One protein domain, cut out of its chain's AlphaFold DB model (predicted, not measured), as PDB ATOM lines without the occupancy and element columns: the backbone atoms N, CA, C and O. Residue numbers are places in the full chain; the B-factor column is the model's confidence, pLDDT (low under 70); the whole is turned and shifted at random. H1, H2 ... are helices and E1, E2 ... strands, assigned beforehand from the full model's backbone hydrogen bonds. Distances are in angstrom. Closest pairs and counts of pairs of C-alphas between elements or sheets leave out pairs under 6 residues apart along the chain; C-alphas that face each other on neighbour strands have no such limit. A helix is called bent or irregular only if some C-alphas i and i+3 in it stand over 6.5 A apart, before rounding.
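What this domain is: This is residues 2 to 142 of the 213 residues of an uncharacterized protein of Gimesia panareensis (UniProt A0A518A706). A strongly twisted sheet of six strands, built on the long bent hairpin E2 and E3, curls round H1 on one face, while H2 packs on the opposite face. H3 only grazes the sheet near one end of the long axis, and the tail of residues 2 to 9 sticks out. The printed part has 141 residues, with three named helices and six named strands in the order H1 E1 H2 E2 E3 E4 E5 H3 E6. The class is mixed, helices and strands, and the branched sheet has antiparallel neighbour pairs. The whole is compact, with a radius of gyration of the C-alphas of 14.9 A and spans of 43 by 37 by 31 A.

How they stand to each other: E3, residues 79 to 90, bends by 66 degrees at residue 84. On one side of it is E2, residues 65 to 75, its hairpin partner, with N 71 and O 83 2.8 A apart. On the other side are E4, residues 93 to 95, with N 90 and O 93 at 2.8 A, and E6, residues 135 to 140, with N 80 and O 139 at 2.8 A. E2, E3 and E4 form a meander, each strand the antiparallel neighbour of the one before. E5, residues 105 to 114, is on the other side of E2 from E3, with N 70 and O 109 at 2.9 A; E2, E3, E4 and E5 form a Greek key, four strands in a row with no named helix between, three of them a meander and the first the antiparallel neighbour of the fourth. E1, residues 34 to 39, is an edge strand beside E5, with N 36 and O 108 at 2.8 A. The sheet curls round H1, residues 21 to 28; the C-alphas of Ala 27 and Ala 109 are the closest of H1 and E5, 6.0 A apart. H2, residues 51 to 60, is on the opposite face at a height over the sheet of 8.3 A and touches E3, the closest C-alphas being those of Tyr 52 and Cys 86, 5.2 A apart. H3, residues 117 to 129, only grazes the sheet and is irregular, with C-alphas 118 and 121 7.6 A apart. In H1 and H2 every O i to N i+4 pair is within hydrogen-bond range, in H3 7 of 9.

Where its parts are: H1 begins at C-alpha 21, (43.541, 80.274, 62.625). E2 spans 30.4 A and E3 31.2 A; E5 spans 20.8 A and H3 19.3 A. E6 ends at C-alpha 140, (51.495, 80.915, 72.971).

The domain as a whole: The C-alphas farthest apart, of Lys 10 and Asp 118, are 44.4 A apart. The printed part has no cut, and the link from E1 to H2 is long. The pLDDT is under 70 at residues 2 to 8, 102 to 103 and 129 to 136.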
ATOM      1  N   ASP A   2      39.789  67.098 102.198       38.09
ATOM      2  CA  ASP A   2      39.254  68.284 101.530       38.09
ATOM      3  C   ASP A   2      40.363  68.947 100.716       38.09
ATOM      4  O   ASP A   2      41.357  69.429 101.263       38.09
ATOM      5  N   THR A   3      40.221  68.938  99.395       43.47
ATOM      6  CA  THR A   3      41.062  69.728  98.502       43.47
ATOM      7  C   THR A   3      40.785  71.203  98.797       43.47
ATOM      8  O   THR A   3      39.641  71.647  98.657       43.47
ATOM      9  N   PRO A   4      41.781  71.996  99.229       48.16
ATOM     10  CA  PRO A   4      41.556  73.408  99.482       48.16
ATOM     11  C   PRO A   4      41.101  74.097  98.193       48.16
ATOM     12  O   PRO A   4      41.655  73.863  97.117       48.16
ATOM     13  N   LYS A   5      40.076  74.950  98.304       52.72
ATOM     14  CA  LYS A   5      39.577  75.747  97.180       52.72
ATOM     15  C   LYS A   5      40.696  76.670  96.697       52.72
ATOM     16  O   LYS A   5      41.017  77.653  97.363       52.72
ATOM     17  N   LEU A   6      41.275  76.351  95.539       55.94
ATOM     18  CA  LEU A   6      42.215  77.223  94.840       55.94
ATOM     19  C   LEU A   6      41.573  78.602  94.654       55.94
ATOM     20  O   LEU A   6      40.438  78.725  94.180       55.94
ATOM     21  N   LYS A   7      42.294  79.657  95.036       61.78
ATOM     22  CA  LYS A   7      41.845  81.030  94.804       61.78
ATOM     23  C   LYS A   7      41.744  81.249  93.293       61.78
ATOM     24  O   LYS A   7      42.720  81.033  92.578       61.78
ATOM     25  N   LYS A   8      40.575  81.680  92.801       67.12
ATOM     26  CA  LYS A   8      40.388  81.962  91.367       67.12
ATOM     27  C   LYS A   8      41.411  82.998  90.906       67.12
ATOM     28  O   LYS A   8      41.458  84.112  91.434       67.12
ATOM     29  N   SER A   9      42.212  82.615  89.916       76.81
ATOM     30  CA  SER A   9      43.193  83.505  89.311       76.81
ATOM     31  C   SER A   9      42.505  84.622  88.527       76.81
ATOM     32  O   SER A   9      41.512  84.406  87.839       76.81
ATOM     33  N   LYS A  10      43.083  85.826  88.528       82.25
ATOM     34  CA  LYS A  10      42.655  86.911  87.614       82.25
ATOM     35  C   LYS A  10      42.978  86.631  86.137       82.25
ATOM     36  O   LYS A  10      42.565  87.392  85.251       82.25
ATOM     37  N   TYR A  11      43.752  85.578  85.889       88.44
ATOM     38  CA  TYR A  11      44.151  85.080  84.580       88.44
ATOM     39  C   TYR A  11      43.565  83.690  84.310       88.44
ATOM     40  O   TYR A  11      44.213  82.863  83.676       88.44
ATOM     41  N   SER A  12      42.342  83.429  84.782       85.44
ATOM     42  CA  SER A  12      41.612  82.212  84.433       85.44
ATOM     43  C   SER A  12      41.468  82.048  82.919       85.44
ATOM     44  O   SER A  12      41.251  83.013  82.179       85.44
ATOM     45  N   ALA A  13      41.592  80.800  82.477       88.75
ATOM     46  CA  ALA A  13      41.273  80.415  81.117       88.75
ATOM     47  C   ALA A  13      39.749  80.366  80.941       88.75
ATOM     48  O   ALA A  13      39.008  80.034  81.866       88.75
ATOM     49  N   HIS A  14      39.282  80.714  79.747       90.44
ATOM     50  CA  HIS A  14      37.868  80.702  79.385       90.44
ATOM     51  C   HIS A  14      37.684  80.100  77.998       90.44
ATOM     52  O   HIS A  14      38.619  80.076  77.198       90.44
ATOM     53  N   THR A  15      36.468  79.661  77.686       93.19
ATOM     54  CA  THR A  15      36.125  79.233  76.331       93.19
ATOM     55  C   THR A  15      36.413  80.373  75.346       93.19
ATOM     56  O   THR A  15      35.948  81.499  75.572       93.19
ATOM     57  N   PRO A  16      37.154  80.125  74.250       93.69
ATOM     58  CA  PRO A  16      37.393  81.128  73.224       93.69
ATOM     59  C   PRO A  16      36.090  81.757  72.716       93.69
ATOM     60  O   PRO A  16      35.064  81.096  72.557       93.69
ATOM     61  N   ALA A  17      36.118  83.054  72.414       92.56
ATOM     62  CA  ALA A  17      34.932  83.741  71.899       92.56
ATOM     63  C   ALA A  17      34.575  83.302  70.465       92.56
ATOM     64  O   ALA A  17      33.402  83.300  70.090       92.56
ATOM     65  N   ARG A  18      35.592  82.943  69.672       94.75
ATOM     66  CA  ARG A  18      35.498  82.553  68.261       94.75
ATOM     67  C   ARG A  18      36.646  81.621  67.881       94.75
ATOM     68  O   ARG A  18      37.707  81.678  68.499       94.75
ATOM     69  N   ILE A  19      36.459  80.838  66.824       96.69
ATOM     70  CA  ILE A  19      37.514  80.003  66.241       96.69
ATOM     71  C   ILE A  19      38.425  80.882  65.374       96.69
ATOM     72  O   ILE A  19      37.966  81.539  64.442       96.69
ATOM     73  N   THR A  20      39.720  80.901  65.680       96.88
ATOM     74  CA  THR A  20      40.757  81.637  64.933       96.88
ATOM     75  C   THR A  20      41.693  80.665  64.204       96.88
ATOM     76  O   THR A  20      41.698  79.477  64.529       96.88
ATOM     77  N   PRO A  21      42.526  81.128  63.250       97.06
ATOM     78  CA  PRO A  21      43.541  80.274  62.625       97.06
ATOM     79  C   PRO A  21      44.493  79.618  63.636       97.06
ATOM     80  O   PRO A  21      44.766  78.429  63.520       97.06
ATOM     81  N   ALA A  22      44.913  80.351  64.675       95.94
ATOM     82  CA  ALA A  22      45.754  79.809  65.744       95.94
ATOM     83  C   ALA A  22      45.058  78.671  66.512       95.94
ATOM     84  O   ALA A  22      45.680  77.660  66.809       95.94
ATOM     85  N   ILE A  23      43.752  78.801  66.776       96.81
ATOM     86  CA  ILE A  23      42.953  77.737  67.404       96.81
ATOM     87  C   ILE A  23      42.842  76.517  66.485       96.81
ATOM     88  O   ILE A  23      42.977  75.399  66.962       96.81
ATOM     89  N   LYS A  24      42.625  76.713  65.177       97.12
ATOM     90  CA  LYS A  24      42.580  75.604  64.208       97.12
ATOM     91  C   LYS A  24      43.908  74.850  64.156       97.12
ATOM     92  O   LYS A  24      43.907  73.628  64.215       97.12
ATOM     93  N   GLN A  25      45.020  75.578  64.088       96.12
ATOM     94  CA  GLN A  25      46.359  74.991  64.089       96.12
ATOM     95  C   GLN A  25      46.639  74.234  65.391       96.12
ATOM     96  O   GLN A  25      47.141  73.116  65.353       96.12
ATOM     97  N   PHE A  26      46.276  74.821  66.533       95.12
ATOM     98  CA  PHE A  26      46.440  74.188  67.835       95.12
ATOM     99  C   PHE A  26      45.575  72.933  67.986       95.12
ATOM    100  O   PHE A  26      46.051  71.921  68.476       95.12
ATOM    101  N   ALA A  27      44.328  72.951  67.516       94.88
ATOM    102  CA  ALA A  27      43.476  71.765  67.512       94.88
ATOM    103  C   ALA A  27      44.050  70.650  66.625       94.88
ATOM    104  O   ALA A  27      44.093  69.494  67.039       94.88
ATOM    105  N   ALA A  28      44.542  71.001  65.435       93.69
ATOM    106  CA  ALA A  28      45.140  70.046  64.509       93.69
ATOM    107  C   ALA A  28      46.407  69.384  65.075       93.69
ATOM    108  O   ALA A  28      46.630  68.207  64.818       93.69
ATOM    109  N   SER A  29      47.201  70.086  65.898       92.44
ATOM    110  CA  SER A  29      48.373  69.491  66.563       92.44
ATOM    111  C   SER A  29      48.023  68.477  67.665       92.44
ATOM    112  O   SER A  29      48.929  67.953  68.303       92.44
ATOM    113  N   HIS A  30      46.732  68.245  67.914       88.62
ATOM    114  CA  HIS A  30      46.186  67.300  68.892       88.62
ATOM    115  C   HIS A  30      45.231  66.293  68.237       88.62
ATOM    116  O   HIS A  30      44.309  65.798  68.880       88.62
ATOM    117  N   ASP A  31      45.375  66.054  66.933       90.00
ATOM    118  CA  ASP A  31      44.470  65.207  66.147       90.00
ATOM    119  C   ASP A  31      42.999  65.670  66.170       90.00
ATOM    120  O   ASP A  31      42.076  64.903  65.886       90.00
ATOM    121  N   GLY A  32      42.755  66.947  66.482       90.12
ATOM    122  CA  GLY A  32      41.439  67.567  66.415       90.12
ATOM    123  C   GLY A  32      40.980  67.704  64.966       90.12
ATOM    124  O   GLY A  32      41.427  68.597  64.245       90.12
ATOM    125  N   LYS A  33      40.056  66.839  64.543       92.56
ATOM    126  CA  LYS A  33      39.529  66.776  63.169       92.56
ATOM    127  C   LYS A  33      38.446  67.815  62.901       92.56
ATOM    128  O   LYS A  33      38.313  68.298  61.781       92.56
ATOM    129  N   SER A  34      37.647  68.151  63.913       96.12
ATOM    130  CA  SER A  34      36.561  69.130  63.791       96.12
ATOM    131  C   SER A  34      36.369  69.934  65.076       96.12
ATOM    132  O   SER A  34      36.635  69.435  66.167       96.12
ATOM    133  N   LEU A  35      35.932  71.189  64.943       97.62
ATOM    134  CA  LEU A  35      35.798  72.149  66.043       97.62
ATOM    135  C   LEU A  35      34.341  72.552  66.252       97.62
ATOM    136  O   LEU A  35      33.689  73.003  65.312       97.62
ATOM    137  N   HIS A  36      33.881  72.477  67.498       97.06
ATOM    138  CA  HIS A  36      32.485  72.694  67.867       97.06
ATOM    139  C   HIS A  36      32.386  73.580  69.102       97.06
ATOM    140  O   HIS A  36      33.032  73.313  70.113       97.06
ATOM    141  N   PHE A  37      31.553  74.620  69.048       96.69
ATOM    142  CA  PHE A  37      31.065  75.246  70.276       96.69
ATOM    143  C   PHE A  37      29.876  74.439  70.769       96.69
ATOM    144  O   PHE A  37      28.832  74.445  70.123       96.69
ATOM    145  N   ILE A  38      30.041  73.755  71.895       95.81
ATOM    146  CA  ILE A  38      29.035  72.834  72.417       95.81
ATOM    147  C   ILE A  38      28.399  73.399  73.689       95.81
ATOM    148  O   ILE A  38      29.096  74.049  74.481       95.81
ATOM    149  N   PRO A  39      27.087  73.200  73.893       95.19
ATOM    150  CA  PRO A  39      26.420  73.593  75.120       95.19
ATOM    151  C   PRO A  39      26.952  72.788  76.306       95.19
ATOM    152  O   PRO A  39      27.242  71.596  76.199       95.19
ATOM    153  N   HIS A  40      27.030  73.458  77.449       92.75
ATOM    154  CA  HIS A  40      27.332  72.834  78.727       92.75
ATOM    155  C   HIS A  40      26.016  72.559  79.474       92.75
ATOM    156  O   HIS A  40      25.309  73.500  79.840       92.75
ATOM    157  N   ARG A  41      25.646  71.284  79.641       93.38
ATOM    158  CA  ARG A  41      24.386  70.840  80.264       93.38
ATOM    159  C   ARG A  41      24.656  69.667  81.214       93.38
ATOM    160  O   ARG A  41      24.491  68.516  80.813       93.38
ATOM    161  N   PRO A  42      25.087  69.940  82.457       93.19
ATOM    162  CA  PRO A  42      25.382  68.895  83.424       93.19
ATOM    163  C   PRO A  42      24.214  67.950  83.655       93.19
ATOM    164  O   PRO A  42      23.085  68.395  83.870       93.19
ATOM    165  N   PHE A  43      24.494  66.651  83.667       93.75
ATOM    166  CA  PHE A  43      23.504  65.675  84.112       93.75
ATOM    167  C   PHE A  43      23.499  65.589  85.646       93.75
ATOM    168  O   PHE A  43      24.552  65.773  86.261       93.75
ATOM    169  N   PRO A  44      22.358  65.262  86.286       91.94
ATOM    170  CA  PRO A  44      22.251  65.246  87.748       91.94
ATOM    171  C   PRO A  44      23.237  64.302  88.451       91.94
ATOM    172  O   PRO A  44      23.645  64.567  89.575       91.94
ATOM    173  N   PHE A  45      23.627  63.210  87.787       91.75
ATOM    174  CA  PHE A  45      24.564  62.216  88.320       91.75
ATOM    175  C   PHE A  45      26.032  62.493  87.965       91.75
ATOM    176  O   PHE A  45      26.914  61.741  88.375       91.75
ATOM    177  N   SER A  46      26.308  63.520  87.158       92.94
ATOM    178  CA  SER A  46      27.664  63.773  86.676       92.94
ATOM    179  C   SER A  46      28.543  64.378  87.765       92.94
ATOM    180  O   SER A  46      28.121  65.242  88.531       92.94
ATOM    181  N   VAL A  47      29.803  63.949  87.803       89.38
ATOM    182  CA  VAL A  47      30.805  64.405  88.769       89.38
ATOM    183  C   VAL A  47      31.775  65.368  88.089       89.38
ATOM    184  O   VAL A  47      32.245  65.113  86.977       89.38
ATOM    185  N   ALA A  48      32.082  66.488  88.748       87.19
ATOM    186  CA  ALA A  48      33.055  67.455  88.242       87.19
ATOM    187  C   ALA A  48      34.410  66.782  87.956       87.19
ATOM    188  O   ALA A  48      34.842  65.904  88.705       87.19
ATOM    189  N   PHE A  49      35.076  67.207  86.880       82.75
ATOM    190  CA  PHE A  49      36.373  66.681  86.422       82.75
ATOM    191  C   PHE A  49      36.396  65.191  86.023       82.75
ATOM    192  O   PHE A  49      37.467  64.648  85.776       82.75
ATOM    193  N   GLN A  50      35.245  64.516  85.926       88.12
ATOM    194  CA  GLN A  50      35.159  63.105  85.519       88.12
ATOM    195  C   GLN A  50      34.481  62.938  84.154       88.12
ATOM    196  O   GLN A  50      33.530  62.171  84.005       88.12
ATOM    197  N   CYS A  51      34.942  63.680  83.143       91.88
ATOM    198  CA  CYS A  51      34.246  63.757  81.855       91.88
ATOM    199  C   CYS A  51      34.074  62.410  81.159       91.88
ATOM    200  O   CYS A  51      32.997  62.112  80.641       91.88
ATOM    201  N   TYR A  52      35.097  61.561  81.223       91.62
ATOM    202  CA  TYR A  52      35.033  60.213  80.687       91.62
ATOM    203  C   TYR A  52      33.977  59.361  81.400       91.62
ATOM    204  O   TYR A  52      33.074  58.836  80.756       91.62
ATOM    205  N   GLN A  53      34.052  59.250  82.729       91.25
ATOM    206  CA  GLN A  53      33.148  58.416  83.525       91.25
ATOM    207  C   GLN A  53      31.697  58.884  83.397       91.25
ATOM    208  O   GLN A  53      30.805  58.049  83.258       91.25
ATOM    209  N   ASN A  54      31.473  60.200  83.370       94.69
ATOM    210  CA  ASN A  54      30.151  60.776  83.148       94.69
ATOM    211  C   ASN A  54      29.575  60.330  81.800       94.69
ATOM    212  O   ASN A  54      28.445  59.848  81.752       94.69
ATOM    213  N   CYS A  55      30.349  60.445  80.714       95.81
ATOM    214  CA  CYS A  55      29.880  60.073  79.379       95.81
ATOM    215  C   CYS A  55      29.670  58.563  79.235       95.81
ATOM    216  O   CYS A  55      28.679  58.153  78.639       95.81
ATOM    217  N   ILE A  56      30.541  57.731  79.820       94.88
ATOM    218  CA  ILE A  56      30.342  56.275  79.846       94.88
ATOM    219  C   ILE A  56      29.059  55.918  80.597       94.88
ATOM    220  O   ILE A  56      28.262  55.130  80.095       94.88
ATOM    221  N   SER A  57      28.829  56.516  81.767       94.56
ATOM    222  CA  SER A  57      27.604  56.287  82.531       94.56
ATOM    223  C   SER A  57      26.368  56.725  81.742       94.56
ATOM    224  O   SER A  57      25.396  55.979  81.666       94.56
ATOM    225  N   ALA A  58      26.415  57.886  81.085       96.75
ATOM    226  CA  ALA A  58      25.312  58.360  80.254       96.75
ATOM    227  C   ALA A  58      25.029  57.418  79.068       96.75
ATOM    228  O   ALA A  58      23.876  57.080  78.805       96.75
ATOM    229  N   TRP A  59      26.072  56.938  78.396       96.62
ATOM    230  CA  TRP A  59      25.954  55.981  77.298       96.62
ATOM    231  C   TRP A  59      25.342  54.649  77.729       96.62
ATOM    232  O   TRP A  59      24.410  54.174  77.088       96.62
ATOM    233  N   GLN A  60      25.780  54.096  78.862       93.88
ATOM    234  CA  GLN A  60      25.226  52.859  79.428       93.88
ATOM    235  C   GLN A  60      23.737  52.969  79.789       93.88
ATOM    236  O   GLN A  60      23.055  51.956  79.894       93.88
ATOM    237  N   ASN A  61      23.232  54.193  79.965       95.38
ATOM    238  CA  ASN A  61      21.820  54.479  80.210       95.38
ATOM    239  C   ASN A  61      21.071  54.946  78.945       95.38
ATOM    240  O   ASN A  61      19.937  55.407  79.043       95.38
ATOM    241  N   GLY A  62      21.685  54.844  77.761       95.31
ATOM    242  CA  GLY A  62      21.039  55.133  76.479       95.31
ATOM    243  C   GLY A  62      20.905  56.619  76.130       95.31
ATOM    244  O   GLY A  62      20.110  56.958  75.261       95.31
ATOM    245  N   TYR A  63      21.659  57.518  76.773       96.12
ATOM    246  CA  TYR A  63      21.525  58.966  76.540       96.12
ATOM    247  C   TYR A  63      22.308  59.505  75.328       96.12
ATOM    248  O   TYR A  63      22.181  60.685  75.004       96.12
ATOM    249  N   GLY A  64      23.139  58.686  74.679       96.06
ATOM    250  CA  GLY A  64      23.931  59.075  73.507       96.06
ATOM    251  C   GLY A  64      25.257  58.320  73.409       96.06
ATOM    252  O   GLY A  64      25.518  57.403  74.186       96.06
ATOM    253  N   THR A  65      26.111  58.733  72.475       97.56
ATOM    254  CA  THR A  65      27.407  58.090  72.203       97.56
ATOM    255  C   THR A  65      28.558  58.945  72.740       97.56
ATOM    256  O   THR A  65      28.637  60.126  72.398       97.56
ATOM    257  N   PRO A  66      29.482  58.410  73.556       97.38
ATOM    258  CA  PRO A  66      30.637  59.166  74.025       97.38
ATOM    259  C   PRO A  66      31.608  59.435  72.876       97.38
ATOM    260  O   PRO A  66      31.912  58.540  72.087       97.38
ATOM    261  N   VAL A  67      32.139  60.651  72.807       96.94
ATOM    262  CA  VAL A  67      33.099  61.066  71.781       96.94
ATOM    263  C   VAL A  67      34.296  61.738  72.432       96.94
ATOM    264  O   VAL A  67      34.153  62.664  73.233       96.94
ATOM    265  N   LEU A  68      35.486  61.276  72.057       94.44
ATOM    266  CA  LEU A  68      36.754  61.781  72.567       94.44
ATOM    267  C   LEU A  68      37.268  62.960  71.735       94.44
ATOM    268  O   LEU A  68      36.946  63.145  70.555       94.44
ATOM    269  N   GLY A  69      38.085  63.778  72.383       94.44
ATOM    270  CA  GLY A  69      38.729  64.927  71.774       94.44
ATOM    271  C   GLY A  69      39.398  65.798  72.823       94.44
ATOM    272  O   GLY A  69      39.876  65.312  73.846       94.44
ATOM    273  N   TRP A  70      39.412  67.102  72.567       94.12
ATOM    274  CA  TRP A  70      40.074  68.077  73.423       94.12
ATOM    275  C   TRP A  70      39.156  69.251  73.711       94.12
ATOM    276  O   TRP A  70      38.596  69.858  72.797       94.12
ATOM    277  N   SER A  71      39.033  69.613  74.979       93.94
ATOM    278  CA  SER A  71      38.539  70.933  75.346       93.94
ATOM    279  C   SER A  71      39.634  71.961  75.063       93.94
ATOM    280  O   SER A  71      40.811  71.699  75.298       93.94
ATOM    281  N   ILE A  72      39.274  73.112  74.497       94.56
ATOM    282  CA  ILE A  72      40.213  74.203  74.219       94.56
ATOM    283  C   ILE A  72      39.789  75.438  74.999       94.56
ATOM    284  O   ILE A  72      38.689  75.971  74.829       94.56
ATOM    285  N   TRP A  73      40.724  75.944  75.788       93.75
ATOM    286  CA  TRP A  73      40.587  77.122  76.624       93.75
ATOM    287  C   TRP A  73      41.576  78.200  76.193       93.75
ATOM    288  O   TRP A  73      42.623  77.930  75.606       93.75
ATOM    289  N   GLN A  74      41.244  79.449  76.487       93.69
ATOM    290  CA  GLN A  74      42.050  80.610  76.148       93.69
ATOM    291  C   GLN A  74      42.199  81.529  77.358       93.69
ATOM    292  O   GLN A  74      41.217  82.005  77.935       93.69
ATOM    293  N   THR A  75      43.445  81.854  77.694       92.62
ATOM    294  CA  THR A  75      43.768  82.841  78.728       92.62
ATOM    295  C   THR A  75      43.992  84.198  78.075       92.62
ATOM    296  O   THR A  75      45.103  84.542  77.659       92.62
ATOM    297  N   ARG A  76      42.923  85.004  77.973       89.25
ATOM    298  CA  ARG A  76      42.934  86.316  77.286       89.25
ATOM    299  C   ARG A  76      43.619  86.201  75.913       89.25
ATOM    300  O   ARG A  76      43.338  85.275  75.180       89.25
ATOM    301  N   ASN A  77      44.534  87.097  75.547       90.06
ATOM    302  CA  ASN A  77      45.337  86.973  74.318       90.06
ATOM    303  C   ASN A  77      46.760  86.477  74.621       90.06
ATOM    304  O   ASN A  77      47.708  86.956  74.004       90.06
ATOM    305  N   LEU A  78      46.924  85.621  75.634       94.62
ATOM    306  CA  LEU A  78      48.234  85.169  76.112       94.62
ATOM    307  C   LEU A  78      48.586  83.788  75.564       94.62
ATOM    308  O   LEU A  78      49.615  83.648  74.907       94.62
ATOM    309  N   TRP A  79      47.726  82.796  75.789       95.31
ATOM    310  CA  TRP A  79      47.914  81.429  75.305       95.31
ATOM    311  C   TRP A  79      46.593  80.665  75.213       95.31
ATOM    312  O   TRP A  79      45.566  81.089  75.759       95.31
ATOM    313  N   LEU A  80      46.660  79.537  74.515       94.94
ATOM    314  CA  LEU A  80      45.668  78.473  74.496       94.94
ATOM    315  C   LEU A  80      46.127  77.326  75.396       94.94
ATOM    316  O   LEU A  80      47.329  77.112  75.552       94.94
ATOM    317  N   THR A  81      45.161  76.599  75.942       92.56
ATOM    318  CA  THR A  81      45.362  75.376  76.722       92.56
ATOM    319  C   THR A  81      44.374  74.334  76.218       92.56
ATOM    320  O   THR A  81      43.208  74.668  76.006       92.56
ATOM    321  N   SER A  82      44.827  73.108  75.983       91.56
ATOM    322  CA  SER A  82      43.935  71.981  75.698       91.56
ATOM    323  C   SER A  82      43.638  71.192  76.979       91.56
ATOM    324  O   SER A  82      44.235  71.434  78.012       91.56
ATOM    325  N   GLU A  83      42.695  70.272  76.983       89.12
ATOM    326  CA  GLU A  83      42.601  69.227  78.008       89.12
ATOM    327  C   GLU A  83      41.861  68.069  77.364       89.12
ATOM    328  O   GLU A  83      40.848  68.289  76.687       89.12
ATOM    329  N   TYR A  84      42.389  66.855  77.520       89.31
ATOM    330  CA  TYR A  84      41.748  65.681  76.952       89.31
ATOM    331  C   TYR A  84      40.345  65.530  77.539       89.31
ATOM    332  O   TYR A  84      40.176  65.509  78.757       89.31
ATOM    333  N   HIS A  85      39.331  65.472  76.677       92.62
ATOM    334  CA  HIS A  85      37.939  65.618  77.091       92.62
ATOM    335  C   HIS A  85      37.033  64.609  76.395       92.62
ATOM    336  O   HIS A  85      37.261  64.228  75.245       92.62
ATOM    337  N   CYS A  86      35.976  64.212  77.096       94.38
ATOM    338  CA  CYS A  86      34.923  63.354  76.574       94.38
ATOM    339  C   CYS A  86      33.591  64.105  76.627       94.38
ATOM    340  O   CYS A  86      33.269  64.727  77.642       94.38
ATOM    341  N   VAL A  87      32.841  64.056  75.529       96.69
ATOM    342  CA  VAL A  87      31.516  64.677  75.391       96.69
ATOM    343  C   VAL A  87      30.508  63.634  74.934       96.69
ATOM    344  O   VAL A  87      30.889  62.579  74.427       96.69
ATOM    345  N   LEU A  88      29.221  63.933  75.066       97.69
ATOM    346  CA  LEU A  88      28.157  63.064  74.579       97.69
ATOM    347  C   LEU A  88      27.657  63.572  73.222       97.69
ATOM    348  O   LEU A  88      27.370  64.758  73.067       97.69
ATOM    349  N   LYS A  89      27.560  62.685  72.235       97.88
ATOM    350  CA  LYS A  89      26.877  62.917  70.962       97.88
ATOM    351  C   LYS A  89      25.441  62.423  71.089       97.88
ATOM    352  O   LYS A  89      25.218  61.242  71.346       97.88
ATOM    353  N   THR A  90      24.494  63.329  70.916       95.75
ATOM    354  CA  THR A  90      23.055  63.061  70.880       95.75
ATOM    355  C   THR A  90      22.506  63.420  69.499       95.75
ATOM    356  O   THR A  90      23.246  63.901  68.635       95.75
ATOM    357  N   ASP A  91      21.204  63.229  69.294       94.19
ATOM    358  CA  ASP A  91      20.524  63.622  68.051       94.19
ATOM    359  C   ASP A  91      20.594  65.141  67.790       94.19
ATOM    360  O   ASP A  91      20.643  65.577  66.641       94.19
ATOM    361  N   ASP A  92      20.698  65.947  68.853       93.38
ATOM    362  CA  ASP A  92      20.848  67.409  68.787       93.38
ATOM    363  C   ASP A  92      22.306  67.864  68.548       93.38
ATOM    364  O   ASP A  92      22.594  69.064  68.482       93.38
ATOM    365  N   GLY A  93      23.250  66.922  68.450       95.56
ATOM    366  CA  GLY A  93      24.681  67.176  68.316       95.56
ATOM    367  C   GLY A  93      25.469  66.902  69.598       95.56
ATOM    368  O   GLY A  93      25.125  66.043  70.402       95.56
ATOM    369  N   PHE A  94      26.593  67.594  69.778       97.50
ATOM    370  CA  PHE A  94      27.466  67.373  70.935       97.50
ATOM    371  C   PHE A  94      27.023  68.178  72.159       97.50
ATOM    372  O   PHE A  94      26.680  69.354  72.040       97.50
ATOM    373  N   VAL A  95      27.132  67.584  73.347       96.62
ATOM    374  CA  VAL A  95      26.867  68.230  74.637       96.62
ATOM    375  C   VAL A  95      27.921  67.838  75.671       96.62
ATOM    376  O   VAL A  95      28.313  66.677  75.787       96.62
ATOM    377  N   ASP A  96      28.383  68.822  76.440       95.81
ATOM    378  CA  ASP A  96      29.235  68.576  77.598       95.81
ATOM    379  C   ASP A  96      28.374  68.430  78.856       95.81
ATOM    380  O   ASP A  96      27.730  69.385  79.297       95.81
ATOM    381  N   ILE A  97      28.375  67.230  79.431       95.44
ATOM    382  CA  ILE A  97      27.570  66.878  80.608       95.44
ATOM    383  C   ILE A  97      28.353  66.978  81.924       95.44
ATOM    384  O   ILE A  97      27.815  66.672  82.985       95.44
ATOM    385  N   THR A  98      29.622  67.391  81.882       93.12
ATOM    386  CA  THR A  98      30.524  67.348  83.043       93.12
ATOM    387  C   THR A  98      30.509  68.656  83.818       93.12
ATOM    388  O   THR A  98      31.042  69.628  83.292       93.12
ATOM    389  N   PRO A  99      29.990  68.712  85.060       89.06
ATOM    390  CA  PRO A  99      29.867  69.959  85.809       89.06
ATOM    391  C   PRO A  99      31.155  70.788  85.800       89.06
ATOM    392  O   PRO A  99      32.223  70.299  86.179       89.06
ATOM    393  N   THR A 100      31.047  72.049  85.384       81.38
ATOM    394  CA  THR A 100      32.154  73.010  85.391       81.38
ATOM    395  C   THR A 100      31.659  74.416  85.719       81.38
ATOM    396  O   THR A 100      30.500  74.759  85.500       81.38
ATOM    397  N   ASP A 101      32.569  75.264  86.192       70.38
ATOM    398  CA  ASP A 101      32.346  76.694  86.445       70.38
ATOM    399  C   ASP A 101      32.266  77.532  85.146       70.38
ATOM    400  O   ASP A 101      32.322  78.765  85.186       70.38
ATOM    401  N   SER A 102      32.219  76.890  83.973       68.44
ATOM    402  CA  SER A 102      32.260  77.574  82.679       68.44
ATOM    403  C   SER A 102      30.947  78.302  82.351       68.44
ATOM    404  O   SER A 102      29.859  77.897  82.752       68.44
ATOM    405  N   ASN A 103      31.043  79.375  81.557       65.19
ATOM    406  CA  ASN A 103      29.919  80.247  81.184       65.19
ATOM    407  C   ASN A 103      28.971  79.627  80.124       65.19
ATOM    408  O   ASN A 103      28.562  80.307  79.183       65.19
ATOM    409  N   GLY A 104      28.640  78.338  80.237       79.25
ATOM    410  CA  GLY A 104      27.557  77.696  79.478       79.25
ATOM    411  C   GLY A 104      27.914  77.124  78.100       79.25
ATOM    412  O   GLY A 104      27.040  76.566  77.438       79.25
ATOM    413  N   ARG A 105      29.173  77.223  77.649       90.25
ATOM    414  CA  ARG A 105      29.636  76.563  76.414       90.25
ATOM    415  C   ARG A 105      31.118  76.212  76.455       90.25
ATOM    416  O   ARG A 105      31.912  76.965  77.021       90.25
ATOM    417  N   LEU A 106      31.490  75.141  75.764       93.69
ATOM    418  CA  LEU A 106      32.860  74.649  75.614       93.69
ATOM    419  C   LEU A 106      33.279  74.683  74.138       93.69
ATOM    420  O   LEU A 106      32.451  74.458  73.259       93.69
ATOM    421  N   LEU A 107      34.552  74.970  73.851       96.31
ATOM    422  CA  LEU A 107      35.116  74.715  72.525       96.31
ATOM    423  C   LEU A 107      35.726  73.317  72.534       96.31
ATOM    424  O   LEU A 107      36.706  73.080  73.236       96.31
ATOM    425  N   PHE A 108      35.147  72.418  71.750       96.81
ATOM    426  CA  PHE A 108      35.555  71.026  71.652       96.81
ATOM    427  C   PHE A 108      36.183  70.739  70.287       96.81
ATOM    428  O   PHE A 108      35.584  71.013  69.247       96.81
ATOM    429  N   ALA A 109      37.393  70.186  70.295       97.00
ATOM    430  CA  ALA A 109      38.081  69.654  69.131       97.00
ATOM    431  C   ALA A 109      37.937  68.127  69.117       97.00
ATOM    432  O   ALA A 109      38.667  67.428  69.816       97.00
ATOM    433  N   SER A 110      36.988  67.605  68.340       96.62
ATOM    434  CA  SER A 110      36.726  66.165  68.266       96.62
ATOM    435  C   SER A 110      37.858  65.439  67.540       96.62
ATOM    436  O   SER A 110      38.248  65.855  66.444       96.62
ATOM    437  N   SER A 111      38.330  64.320  68.094       93.00
ATOM    438  CA  SER A 111      39.251  63.405  67.399       93.00
ATOM    439  C   SER A 111      38.531  62.496  66.389       93.00
ATOM    440  O   SER A 111      39.162  61.755  65.630       93.00
ATOM    441  N   GLY A 112      37.194  62.531  66.372       91.38
ATOM    442  CA  GLY A 112      36.344  61.592  65.641       91.38
ATOM    443  C   GLY A 112      36.322  60.183  66.239       91.38
ATOM    444  O   GLY A 112      35.836  59.268  65.584       91.38
ATOM    445  N   THR A 113      36.870  59.989  67.441       92.56
ATOM    446  CA  THR A 113      36.852  58.695  68.127       92.56
ATOM    447  C   THR A 113      35.575  58.582  68.948       92.56
ATOM    448  O   THR A 113      35.460  59.193  70.011       92.56
ATOM    449  N   GLU A 114      34.618  57.811  68.445       95.00
ATOM    450  CA  GLU A 114      33.413  57.430  69.184       95.00
ATOM    451  C   GLU A 114      33.699  56.177  70.018       95.00
ATOM    452  O   GLU A 114      34.427  55.282  69.579       95.00
ATOM    453  N   ILE A 115      33.149  56.118  71.229       93.81
ATOM    454  CA  ILE A 115      33.230  54.930  72.078       93.81
ATOM    455  C   ILE A 115      32.039  54.035  71.764       93.81
ATOM    456  O   ILE A 115      30.890  54.463  71.856       93.81
ATOM    457  N   THR A 116      32.336  52.794  71.410       93.56
ATOM    458  CA  THR A 116      31.370  51.749  71.077       93.56
ATOM    459  C   THR A 116      31.643  50.514  71.927       93.56
ATOM    460  O   THR A 116      32.668  50.428  72.605       93.56
ATOM    461  N   GLU A 117      30.744  49.531  71.889       91.06
ATOM    462  CA  GLU A 117      30.946  48.257  72.592       91.06
ATOM    463  C   GLU A 117      32.258  47.576  72.165       91.06
ATOM    464  O   GLU A 117      33.027  47.132  73.018       91.06
ATOM    465  N   ASP A 118      32.569  47.615  70.867       90.75
ATOM    466  CA  ASP A 118      33.748  46.970  70.281       90.75
ATOM    467  C   ASP A 118      35.079  47.563  70.765       90.75
ATOM    468  O   ASP A 118      36.074  46.849  70.901       90.75
ATOM    469  N   ASN A 119      35.128  48.876  71.021       90.44
ATOM    470  CA  ASN A 119      36.370  49.567  71.382       90.44
ATOM    471  C   ASN A 119      36.442  49.995  72.856       90.44
ATOM    472  O   ASN A 119      37.508  50.422  73.311       90.44
ATOM    473  N   TYR A 120      35.355  49.847  73.620       90.00
ATOM    474  CA  TYR A 120      35.252  50.344  74.992       90.00
ATOM    475  C   TYR A 120      36.363  49.815  75.900       90.00
ATOM    476  O   TYR A 120      36.977  50.590  76.632       90.00
ATOM    477  N   VAL A 121      36.665  48.513  75.843       86.69
ATOM    478  CA  VAL A 121      37.699  47.901  76.696       86.69
ATOM    479  C   VAL A 121      39.077  48.492  76.398       86.69
ATOM    480  O   VAL A 121      39.812  48.853  77.319       86.69
ATOM    481  N   TYR A 122      39.412  48.649  75.116       85.62
ATOM    482  CA  TYR A 122      40.672  49.248  74.689       85.62
ATOM    483  C   TYR A 122      40.775  50.711  75.135       85.62
ATOM    484  O   TYR A 122      41.752  51.097  75.780       85.62
ATOM    485  N   VAL A 123      39.740  51.508  74.858       83.50
ATOM    486  CA  VAL A 123      39.685  52.935  75.209       83.50
ATOM    487  C   VAL A 123      39.755  53.131  76.722       83.50
ATOM    488  O   VAL A 123      40.510  53.976  77.200       83.50
ATOM    489  N   LYS A 124      39.027  52.318  77.495       83.25
ATOM    490  CA  LYS A 124      39.056  52.339  78.960       83.25
ATOM    491  C   LYS A 124      40.464  52.097  79.489       83.25
ATOM    492  O   LYS A 124      40.931  52.880  80.312       83.25
ATOM    493  N   ASN A 125      41.142  51.057  79.006       81.31
ATOM    494  CA  ASN A 125      42.501  50.736  79.439       81.31
ATOM    495  C   ASN A 125      43.488  51.843  79.042       81.31
ATOM    496  O   ASN A 125      44.343  52.223  79.841       81.31
ATOM    497  N   HIS A 126      43.331  52.413  77.845       79.31
ATOM    498  CA  HIS A 126      44.146  53.534  77.390       79.31
ATOM    499  C   HIS A 126      43.958  54.766  78.286       79.31
ATOM    500  O   HIS A 126      44.928  55.292  78.821       79.31
ATOM    501  N   ILE A 127      42.721  55.181  78.558       76.00
ATOM    502  CA  ILE A 127      42.429  56.357  79.394       76.00
ATOM    503  C   ILE A 127      42.848  56.147  80.852       76.00
ATOM    504  O   ILE A 127      43.344  57.075  81.492       76.00
ATOM    505  N   GLN A 128      42.720  54.925  81.375       70.69
ATOM    506  CA  GLN A 128      43.259  54.570  82.688       70.69
ATOM    507  C   GLN A 128      44.789  54.665  82.718       70.69
ATOM    508  O   GLN A 128      45.336  55.193  83.683       70.69
ATOM    509  N   SER A 129      45.479  54.239  81.653       65.12
ATOM    510  CA  SER A 129      46.940  54.378  81.544       65.12
ATOM    511  C   SER A 129      47.407  55.836  81.450       65.12
ATOM    512  O   SER A 129      48.515  56.157  81.866       65.12
ATOM    513  N   LEU A 130      46.538  56.739  80.983       62.53
ATOM    514  CA  LEU A 130      46.781  58.183  80.955       62.53
ATOM    515  C   LEU A 130      46.558  58.862  82.325       62.53
ATOM    516  O   LEU A 130      46.591  60.089  82.402       62.53
ATOM    517  N   ASN A 131      46.314  58.100  83.404       53.34
ATOM    518  CA  ASN A 131      46.037  58.607  84.757       53.34
ATOM    519  C   ASN A 131      44.954  59.708  84.798       53.34
ATOM    520  O   ASN A 131      45.010  60.635  85.606       53.34
ATOM    521  N   GLY A 132      43.935  59.593  83.941       48.75
ATOM    522  CA  GLY A 132      42.695  60.365  84.057       48.75
ATOM    523  C   GLY A 132      42.749  61.835  83.635       48.75
ATOM    524  O   GLY A 132      41.762  62.530  83.832       48.75
ATOM    525  N   SER A 133      43.846  62.333  83.065       49.22
ATOM    526  CA  SER A 133      43.875  63.608  82.327       49.22
ATOM    527  C   SER A 133      45.264  63.804  81.730       49.22
ATOM    528  O   SER A 133      46.216  64.120  82.440       49.22
ATOM    529  N   GLN A 134      45.402  63.673  80.408       52.03
ATOM    530  CA  GLN A 134      46.455  64.431  79.738       52.03
ATOM    531  C   GLN A 134      46.052  65.900  79.867       52.03
ATOM    532  O   GLN A 134      45.204  66.387  79.109       52.03
ATOM    533  N   LEU A 135      46.578  66.577  80.895       56.75
ATOM    534  CA  LEU A 135      46.411  68.017  80.983       56.75
ATOM    535  C   LEU A 135      47.134  68.696  79.827       56.75
ATOM    536  O   LEU A 135      48.112  68.202  79.264       56.75
ATOM    537  N   GLY A 136      46.550  69.838  79.493       63.62
ATOM    538  CA  GLY A 136      46.802  70.627  78.317       63.62
ATOM    539  C   GLY A 136      48.230  70.895  77.991       63.62
ATOM    540  O   GLY A 136      48.979  71.448  78.791       63.62
ATOM    541  N   THR A 137      48.529  70.674  76.727       77.81
ATOM    542  CA  THR A 137      49.589  71.439  76.109       77.81
ATOM    543  C   THR A 137      49.184  72.914  76.071       77.81
ATOM    544  O   THR A 137      48.006  73.292  76.145       77.81
ATOM    545  N   TYR A 138      50.193  73.766  75.938       88.19
ATOM    546  CA  TYR A 138      50.017  75.203  75.838       88.19
ATOM    547  C   TYR A 138      50.518  75.681  74.483       88.19
ATOM    548  O   TYR A 138      51.597  75.294  74.037       88.19
ATOM    549  N   ALA A 139      49.777  76.590  73.855       92.06
ATOM    550  CA  ALA A 139      50.249  77.318  72.681       92.06
ATOM    551  C   ALA A 139      50.227  78.820  72.941       92.06
ATOM    552  O   ALA A 139      49.193  79.397  73.276       92.06
ATOM    553  N   LEU A 140      51.377  79.474  72.775       94.25
ATOM    554  CA  LEU A 140      51.495  80.915  72.971       94.25
ATOM    555  C   LEU A 140      50.750  81.678  71.869       94.25
ATOM    556  O   LEU A 140      50.985  81.473  70.685       94.25
ATOM    557  N   LEU A 141      49.902  82.619  72.284       94.25
ATOM    558  CA  LEU A 141      49.325  83.660  71.426       94.25
ATOM    559  C   LEU A 141      50.111  84.975  71.540       94.25
ATOM    560  O   LEU A 141      50.005  85.850  70.683       94.25
ATOM    561  N   ASN A 142      50.885  85.131  72.617       93.81
ATOM    562  CA  ASN A 142      51.766  86.262  72.848       93.81
ATOM    563  C   ASN A 142      53.180  85.777  73.187       93.81
ATOM    564  O   ASN A 142      53.388  85.087  74.181       93.81
TER     565      ASN A 142